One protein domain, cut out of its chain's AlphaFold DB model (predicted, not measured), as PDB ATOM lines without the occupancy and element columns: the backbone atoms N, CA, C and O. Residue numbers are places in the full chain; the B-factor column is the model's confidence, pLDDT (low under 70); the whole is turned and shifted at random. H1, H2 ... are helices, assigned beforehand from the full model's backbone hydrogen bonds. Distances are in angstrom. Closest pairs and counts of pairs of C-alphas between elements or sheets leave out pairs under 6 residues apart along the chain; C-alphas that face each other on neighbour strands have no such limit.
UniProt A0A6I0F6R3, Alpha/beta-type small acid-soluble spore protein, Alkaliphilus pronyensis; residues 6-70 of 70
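Overview. This is residues 6 to 70 of the 70 residues of the protein "Alpha/beta-type small acid-soluble spore protein" of Alkaliphilus pronyensis (UniProt A0A6I0F6R3). One long, nearly straight helix, H2, makes the length of the domain, and a shorter helix, H1, packs steeply on its middle with residues 14 to 19. From the end of H1 a long loop, residues 22 to 34, runs outward to the beginning of H2, and both ends of H2 stick out, with residues 32 to 37, of which 35 to 37 belong to H2, and residues 57 to 70, of which 57 to 68 belong to H2, standing free. The printed part has 65 residues with two named helices, H1 then H2, and no named strand; the class is all helix. The whole is loose, with a radius of gyration of the C-alphas of 15.3 A, and its C-alphas span 55 by 22 by 16 A.

Along the chain. H2, residues 35 to 68, is the longest helix, 50.0 A from C-alpha 35 at (105.930, 144.906, 137.776) to C-alpha 68 at (105.512, 98.596, 156.577). H1, residues 6 to 21, measures 22.7 A and begins with C-alpha 6 at (113.952, 124.136, 163.568).

Arrangement. H2 touches H1 with residues 48 to 52 alone, and H1 touches H2 with residues 14 to 19 alone. Their closest C-alphas, those of Ile 18 and Ile 48, are 6.0 A apart. The helices run opposite ways at a steep tilt of 64 degrees. In H1 every O i to N i+4 pair is within hydrogen-bond range; in H2, 29 of 30 are.

Size, cuts and confidence. The two C-alphas farthest apart, those of Gly 33 and Leu 70, are 55.3 A apart. Without the stretches that stand free, the body has 45 residues and spans 28 by 19 by 15 A. The link from H1 to H2 is long, with 13 residues, and the printed part has no cut. Mean pLDDT of the printed part is 81.4; residues 25 to 39 and 68 to 70 are under 70.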
ATOM      1  N   ASN A   6     113.065 125.007 164.337       90.62
ATOM      2  CA  ASN A   6     113.952 124.136 163.568       90.62
ATOM      3  C   ASN A   6     113.330 123.787 162.218       90.62
ATOM      4  O   ASN A   6     114.019 123.848 161.201       90.62
ATOM      5  N   ALA A   7     112.022 123.513 162.187       90.75
ATOM      6  CA  ALA A   7     111.304 123.272 160.939       90.75
ATOM      7  C   ALA A   7     111.321 124.514 160.035       90.75
ATOM      8  O   ALA A   7     111.550 124.393 158.835       90.75
ATOM      9  N   MET A   8     111.174 125.722 160.594       90.38
ATOM     10  CA  MET A   8     111.326 126.956 159.808       90.38
ATOM     11  C   MET A   8     112.719 127.104 159.188       90.38
ATOM     12  O   MET A   8     112.830 127.555 158.048       90.38
ATOM     13  N   ARG A   9     113.776 126.757 159.933       91.88
ATOM     14  CA  ARG A   9     115.155 126.797 159.424       91.88
ATOM     15  C   ARG A   9     115.350 125.786 158.297       91.88
ATOM     16  O   ARG A   9     115.723 126.190 157.203       91.88
ATOM     17  N   ALA A  10     114.950 124.534 158.508       92.69
ATOM     18  CA  ALA A  10     115.026 123.490 157.487       92.69
ATOM     19  C   ALA A  10     114.244 123.849 156.209       92.69
ATOM     20  O   ALA A  10     114.728 123.642 155.101       92.69
ATOM     21  N   LEU A  11     113.054 124.448 156.342       93.19
ATOM     22  CA  LEU A  11     112.272 124.911 155.191       93.19
ATOM     23  C   LEU A  11     112.955 126.059 154.440       93.19
ATOM     24  O   LEU A  11     112.843 126.143 153.217       93.19
ATOM     25  N   ARG A  12     113.658 126.951 155.147       91.50
ATOM     26  CA  ARG A  12     114.442 128.017 154.514       91.50
ATOM     27  C   ARG A  12     115.607 127.438 153.718       91.50
ATOM     28  O   ARG A  12     115.811 127.869 152.587       91.50
ATOM     29  N   ASP A  13     116.315 126.469 154.282       92.94
ATOM     30  CA  ASP A  13     117.446 125.821 153.619       92.94
ATOM     31  C   ASP A  13     116.975 125.056 152.375       92.94
ATOM     32  O   ASP A  13     117.509 125.263 151.286       92.94
ATOM     33  N   LEU A  14     115.875 124.300 152.490       94.00
ATOM     34  CA  LEU A  14     115.251 123.599 151.363       94.00
ATOM     35  C   LEU A  14     114.809 124.560 150.248       94.00
ATOM     36  O   LEU A  14     114.975 124.273 149.063       94.00
ATOM     37  N   LYS A  15     114.251 125.721 150.612       92.06
ATOM     38  CA  LYS A  15     113.886 126.762 149.644       92.06
ATOM     39  C   LYS A  15     115.111 127.239 148.857       92.06
ATOM     40  O   LYS A  15     115.006 127.425 147.647       92.06
ATOM     41  N   ILE A  16     116.233 127.478 149.539       91.50
ATOM     42  CA  ILE A  16     117.478 127.952 148.918       91.50
ATOM     43  C   ILE A  16     118.053 126.873 147.999       91.50
ATOM     44  O   ILE A  16     118.397 127.172 146.859       91.50
ATOM     45  N   GLU A  17     118.092 125.623 148.457       92.69
ATOM     46  CA  GLU A  17     118.556 124.478 147.670       92.69
ATOM     47  C   GLU A  17     117.774 124.344 146.355       92.69
ATOM     48  O   GLU A  17     118.360 124.378 145.277       92.69
ATOM     49  N   ILE A  18     116.441 124.303 146.430       92.88
ATOM     50  CA  ILE A  18     115.578 124.178 145.248       92.88
ATOM     51  C   ILE A  18     115.709 125.396 144.329       92.88
ATOM     52  O   ILE A  18     115.685 125.255 143.108       92.88
ATOM     53  N   ALA A  19     115.839 126.604 144.882       89.62
ATOM     54  CA  ALA A  19     116.058 127.796 144.066       89.62
ATOM     55  C   ALA A  19     117.361 127.685 143.256       89.62
ATOM     56  O   ALA A  19     117.356 127.980 142.060       89.62
ATOM     57  N   ASN A  20     118.435 127.204 143.887       90.44
ATOM     58  CA  ASN A  20     119.724 126.994 143.234       90.44
ATOM     59  C   ASN A  20     119.638 125.918 142.141       90.44
ATOM     60  O   ASN A  20     120.136 126.134 141.040       90.44
ATOM     61  N   GLU A  21     118.953 124.801 142.397       91.69
ATOM     62  CA  GLU A  21     118.740 123.736 141.403       91.69
ATOM     63  C   GLU A  21     117.944 124.197 140.180       91.69
ATOM     64  O   GLU A  21     118.203 123.764 139.059       91.69
ATOM     65  N   LEU A  22     116.974 125.090 140.385       89.69
ATOM     66  CA  LEU A  22     116.162 125.655 139.310       89.69
ATOM     67  C   LEU A  22     116.864 126.812 138.577       89.69
ATOM     68  O   LEU A  22     116.271 127.389 137.664       89.69
ATOM     69  N   GLY A  23     118.089 127.182 138.971       86.69
ATOM     70  CA  GLY A  23     118.810 128.331 138.413       86.69
ATOM     71  C   GLY A  23     118.128 129.673 138.702       86.69
ATOM     72  O   GLY A  23     118.318 130.650 137.976       86.69
ATOM     73  N   ILE A  24     117.293 129.734 139.742       85.12
ATOM     74  CA  ILE A  24     116.617 130.958 140.163       85.12
ATOM     75  C   ILE A  24     117.594 131.712 141.063       85.12
ATOM     76  O   ILE A  24     117.703 131.414 142.253       85.12
ATOM     77  N   ASN A  25     118.294 132.696 140.487       67.75
ATOM     78  CA  ASN A  25     119.159 133.613 141.233       67.75
ATOM     79  C   ASN A  25     118.338 134.285 142.337       67.75
ATOM     80  O   ASN A  25     117.453 135.111 142.102       67.75
ATOM     81  N   SER A  26     118.594 133.826 143.549       57.06
ATOM     82  CA  SER A  26     117.774 133.998 144.730       57.06
ATOM     83  C   SER A  26     118.256 135.205 145.528       57.06
ATOM     84  O   SER A  26     118.566 135.095 146.711       57.06
ATOM     85  N   GLU A  27     118.311 136.384 144.904       54.66
ATOM     86  CA  GLU A  27     118.442 137.634 145.660       54.66
ATOM     87  C   GLU A  27     117.127 137.884 146.414       54.66
ATOM     88  O   GLU A  27     116.219 138.586 145.968       54.66
ATOM     89  N   PHE A  28     116.990 137.214 147.559       57.41
ATOM     90  CA  PHE A  28     115.921 137.431 148.518       57.41
ATOM     91  C   PHE A  28     116.394 138.456 149.562       57.41
ATOM     92  O   PHE A  28     117.412 138.218 150.211       57.41
ATOM     93  N   PRO A  29     115.641 139.539 149.820       55.69
ATOM     94  CA  PRO A  29     114.322 139.855 149.279       55.69
ATOM     95  C   PRO A  29     114.385 140.494 147.884       55.69
ATOM     96  O   PRO A  29     115.170 141.405 147.646       55.69
ATOM     97  N   TYR A  30     113.483 140.074 146.995       59.72
ATOM     98  CA  TYR A  30     113.362 140.682 145.674       59.72
ATOM     99  C   TYR A  30     113.024 142.179 145.771       59.72
ATOM    100  O   TYR A  30     112.189 142.559 146.607       59.72
ATOM    101  N   PRO A  31     113.586 143.031 144.896       58.44
ATOM    102  CA  PRO A  31     113.267 144.452 144.874       58.44
ATOM    103  C   PRO A  31     111.769 144.659 144.595       58.44
ATOM    104  O   PRO A  31     111.238 144.249 143.559       58.44
ATOM    105  N   ARG A  32     111.063 145.287 145.544       55.19
ATOM    106  CA  ARG A  32     109.650 145.667 145.394       55.19
ATOM    107  C   ARG A  32     109.576 146.940 144.549       55.19
ATOM    108  O   ARG A  32     110.136 147.950 144.952       55.19
ATOM    109  N   GLY A  33     108.878 146.909 143.410       57.84
ATOM    110  CA  GLY A  33     108.572 148.131 142.643       57.84
ATOM    111  C   GLY A  33     108.586 148.004 141.119       57.84
ATOM    112  O   GLY A  33     108.054 148.879 140.447       57.84
ATOM    113  N   ASN A  34     109.133 146.923 140.556       64.12
ATOM    114  CA  ASN A  34     109.090 146.675 139.113       64.12
ATOM    115  C   ASN A  34     108.101 145.539 138.804       64.12
ATOM    116  O   ASN A  34     108.315 144.399 139.220       64.12
ATOM    117  N   SER A  35     107.019 145.846 138.085       60.66
ATOM    118  CA  SER A  35     105.930 144.906 137.776       60.66
ATOM    119  C   SER A  35     106.403 143.656 137.026       60.66
ATOM    120  O   SER A  35     105.918 142.562 137.299       60.66
ATOM    121  N   THR A  36     107.400 143.779 136.145       62.59
ATOM    122  CA  THR A  36     107.975 142.630 135.426       62.59
ATOM    123  C   THR A  36     108.757 141.714 136.369       62.59
ATOM    124  O   THR A  36     108.652 140.489 136.275       62.59
ATOM    125  N   LEU A  37     109.491 142.293 137.328       61.66
ATOM    126  CA  LEU A  37     110.177 141.523 138.368       61.66
ATOM    127  C   LEU A  37     109.162 140.854 139.299       61.66
ATOM    128  O   LEU A  37     109.321 139.683 139.621       61.66
ATOM    129  N   ALA A  38     108.074 141.539 139.660       64.12
ATOM    130  CA  ALA A  38     107.015 140.972 140.493       64.12
ATOM    131  C   ALA A  38     106.375 139.723 139.862       64.12
ATOM    132  O   ALA A  38     106.221 138.711 140.542       64.12
ATOM    133  N   THR A  39     106.064 139.754 138.564       67.00
ATOM    134  CA  THR A  39     105.530 138.589 137.843       67.00
ATOM    135  C   THR A  39     106.520 137.425 137.831       67.00
ATOM    136  O   THR A  39     106.144 136.302 138.169       67.00
ATOM    137  N   LYS A  40     107.798 137.683 137.515       70.69
ATOM    138  CA  LYS A  40     108.848 136.655 137.556       70.69
ATOM    139  C   LYS A  40     108.972 136.031 138.953       70.69
ATOM    140  O   LYS A  40     109.006 134.811 139.072       70.69
ATOM    141  N   ASN A  41     108.919 136.850 140.003       72.75
ATOM    142  CA  ASN A  41     108.992 136.399 141.395       72.75
ATOM    143  C   ASN A  41     107.823 135.489 141.794       72.75
ATOM    144  O   ASN A  41     108.022 134.546 142.557       72.75
ATOM    145  N   ILE A  42     106.610 135.755 141.297       76.00
ATOM    146  CA  ILE A  42     105.436 134.908 141.563       76.00
ATOM    147  C   ILE A  42     105.638 133.522 140.945       76.00
ATOM    148  O   ILE A  42     105.452 132.513 141.626       76.00
ATOM    149  N   PHE A  43     106.057 133.462 139.678       83.31
ATOM    150  CA  PHE A  43     106.289 132.186 138.996       83.31
ATOM    151  C   PHE A  43     107.459 131.409 139.604       83.31
ATOM    152  O   PHE A  43     107.341 130.203 139.823       83.31
ATOM    153  N   ASP A  44     108.558 132.089 139.920       85.12
ATOM    154  CA  ASP A  44     109.734 131.489 140.551       85.12
ATOM    155  C   ASP A  44     109.397 130.962 141.955       85.12
ATOM    156  O   ASP A  44     109.675 129.806 142.275       85.12
ATOM    157  N   GLY A  45     108.699 131.761 142.768       85.94
ATOM    158  CA  GLY A  45     108.218 131.350 144.087       85.94
ATOM    159  C   GLY A  45     107.255 130.162 144.029       85.94
ATOM    160  O   GLY A  45     107.376 129.243 144.840       85.94
ATOM    161  N   GLY A  46     106.348 130.135 143.047       89.88
ATOM    162  CA  GLY A  46     105.427 129.020 142.823       89.88
ATOM    163  C   GLY A  46     106.146 127.718 142.459       89.88
ATOM    164  O   GLY A  46     105.850 126.672 143.035       89.88
ATOM    165  N   LYS A  47     107.141 127.776 141.562       92.56
ATOM    166  CA  LYS A  47     107.966 126.611 141.196       92.56
ATOM    167  C   LYS A  47     108.762 126.078 142.384       92.56
ATOM    168  O   LYS A  47     108.803 124.864 142.587       92.56
ATOM    169  N   ILE A  48     109.366 126.967 143.174       93.06
ATOM    170  CA  ILE A  48     110.121 126.576 144.371       93.06
ATOM    171  C   ILE A  48     109.181 125.924 145.389       93.06
ATOM    172  O   ILE A  48     109.426 124.797 145.813       93.06
ATOM    173  N   GLY A  49     108.068 126.581 145.728       93.06
ATOM    174  CA  GLY A  49     107.093 126.066 146.692       93.06
ATOM    175  C   GLY A  49     106.480 124.724 146.279       93.06
ATOM    176  O   GLY A  49     106.354 123.825 147.108       93.06
ATOM    177  N   GLY A  50     106.168 124.543 144.992       95.81
ATOM    178  CA  GLY A  50     105.682 123.266 144.462       95.81
ATOM    179  C   GLY A  50     106.698 122.130 144.624       95.81
ATOM    180  O   GLY A  50     106.342 121.045 145.085       95.81
ATOM    181  N   ASN A  51     107.976 122.388 144.318       96.62
ATOM    182  CA  ASN A  51     109.049 121.406 144.507       96.62
ATOM    183  C   ASN A  51     109.314 121.103 145.989       96.62
ATOM    184  O   ASN A  51     109.560 119.946 146.330       96.62
ATOM    185  N   MET A  52     109.204 122.099 146.879       96.31
ATOM    186  CA  MET A  52     109.312 121.879 148.326       96.31
ATOM    187  C   MET A  52     108.258 120.876 148.795       96.31
ATOM    188  O   MET A  52     108.596 119.883 149.436       96.31
ATOM    189  N   THR A  53     106.989 121.102 148.441       96.75
ATOM    190  CA  THR A  53     105.890 120.200 148.812       96.75
ATOM    191  C   THR A  53     106.096 118.806 148.242       96.75
ATOM    192  O   THR A  53     105.953 117.830 148.975       96.75
ATOM    193  N   LYS A  54     106.505 118.698 146.972       97.12
ATOM    194  CA  LYS A  54     106.798 117.408 146.338       97.12
ATOM    195  C   LYS A  54     107.851 116.613 147.120       97.12
ATOM    196  O   LYS A  54     107.589 115.477 147.495       97.12
ATOM    197  N   ARG A  55     108.998 117.222 147.443       95.56
ATOM    198  CA  ARG A  55     110.069 116.563 148.214       95.56
ATOM    199  C   ARG A  55     109.620 116.162 149.615       95.56
ATOM    200  O   ARG A  55     109.969 115.084 150.085       95.56
ATOM    201  N   MET A  56     108.849 117.015 150.293       95.19
ATOM    202  CA  MET A  56     108.315 116.696 151.621       95.19
ATOM    203  C   MET A  56     107.388 115.477 151.584       95.19
ATOM    204  O   MET A  56     107.499 114.608 152.447       95.19
ATOM    205  N   VAL A  57     106.526 115.384 150.567       95.81
ATOM    206  CA  VAL A  57     105.662 114.215 150.357       95.81
ATOM    207  C   VAL A  57     106.498 112.971 150.060       95.81
ATOM    208  O   VAL A  57     106.312 111.962 150.727       95.81
ATOM    209  N   GLU A  58     107.483 113.051 149.163       95.25
ATOM    210  CA  GLU A  58     108.370 111.919 148.852       95.25
ATOM    211  C   GLU A  58     109.134 111.411 150.090       95.25
ATOM    212  O   GLU A  58     109.274 110.203 150.293       95.25
ATOM    213  N   MET A  59     109.621 112.313 150.950       92.50
ATOM    214  CA  MET A  59     110.264 111.941 152.216       92.50
ATOM    215  C   MET A  59     109.287 111.240 153.167       92.50
ATOM    216  O   MET A  59     109.648 110.235 153.785       92.50
ATOM    217  N   ALA A  60     108.052 111.737 153.264       93.44
ATOM    218  CA  ALA A  60     107.012 111.117 154.077       93.44
ATOM    219  C   ALA A  60     106.641 109.721 153.550       93.44
ATOM    220  O   ALA A  60     106.601 108.769 154.327       93.44
ATOM    221  N   GLU A  61     106.450 109.569 152.238       93.56
ATOM    222  CA  GLU A  61     106.156 108.287 151.590       93.56
ATOM    223  C   GLU A  61     107.268 107.260 151.824       93.56
ATOM    224  O   GLU A  61     106.985 106.121 152.193       93.56
ATOM    225  N   ARG A  62     108.542 107.652 151.678       92.12
ATOM    226  CA  ARG A  62     109.691 106.781 151.987       92.12
ATOM    227  C   ARG A  62     109.698 106.351 153.453       92.12
ATOM    228  O   ARG A  62     109.918 105.179 153.746       92.12
ATOM    229  N   GLY A  63     109.425 107.280 154.369       90.12
ATOM    230  CA  GLY A  63     109.333 106.985 155.800       90.12
ATOM    231  C   GLY A  63     108.177 106.046 156.158       90.12
ATOM    232  O   GLY A  63     108.305 105.257 157.090       90.12
ATOM    233  N   LEU A  64     107.064 106.111 155.422       89.44
ATOM    234  CA  LEU A  64     105.934 105.196 155.581       89.44
ATOM    235  C   LEU A  64     106.237 103.809 155.011       89.44
ATOM    236  O   LEU A  64     105.973 102.825 155.690       89.44
ATOM    237  N   ARG A  65     106.838 103.715 153.818       81.19
ATOM    238  CA  ARG A  65     107.232 102.427 153.219       81.19
ATOM    239  C   ARG A  65     108.155 101.634 154.141       81.19
ATOM    240  O   ARG A  65     107.846 100.497 154.469       81.19
ATOM    241  N   ASN A  66     109.187 102.285 154.677       74.00
ATOM    242  CA  ASN A  66     110.145 101.648 155.583       74.00
ATOM    243  C   ASN A  66     109.527 101.160 156.909       74.00
ATOM    244  O   ASN A  66     110.147 100.362 157.604       74.00
ATOM    245  N   LYS A  67     108.344 101.656 157.298       70.62
ATOM    246  CA  LYS A  67     107.621 101.186 158.492       70.62
ATOM    247  C   LYS A  67     106.751  99.960 158.228       70.62
ATOM    248  O   LYS A  67     106.409  99.279 159.184       70.62
ATOM    249  N   THR A  68     106.371  99.720 156.976       62.19
ATOM    250  CA  THR A  68     105.512  98.596 156.577       62.19
ATOM    251  C   THR A  68     106.325  97.345 156.229       62.19
ATOM    252  O   THR A  68     105.778  96.251 156.233       62.19
ATOM    253  N   ASP A  69     107.626  97.494 155.954       59.16
ATOM    254  CA  ASP A  69     108.569  96.390 155.700       59.16
ATOM    255  C   ASP A  69     109.125  95.738 157.002       59.16
ATOM    256  O   ASP A  69     110.123  95.016 156.955       59.16
ATOM    257  N   LEU A  70     108.496  96.000 158.160       53.12
ATOM    258  CA  LEU A  70     108.759  95.412 159.489       53.12
ATOM    259  C   LEU A  70     107.540  94.611 159.963       53.12
ATOM    260  O   LEU A  70     107.758  93.566 160.616       53.12
TER     261      LEU A  70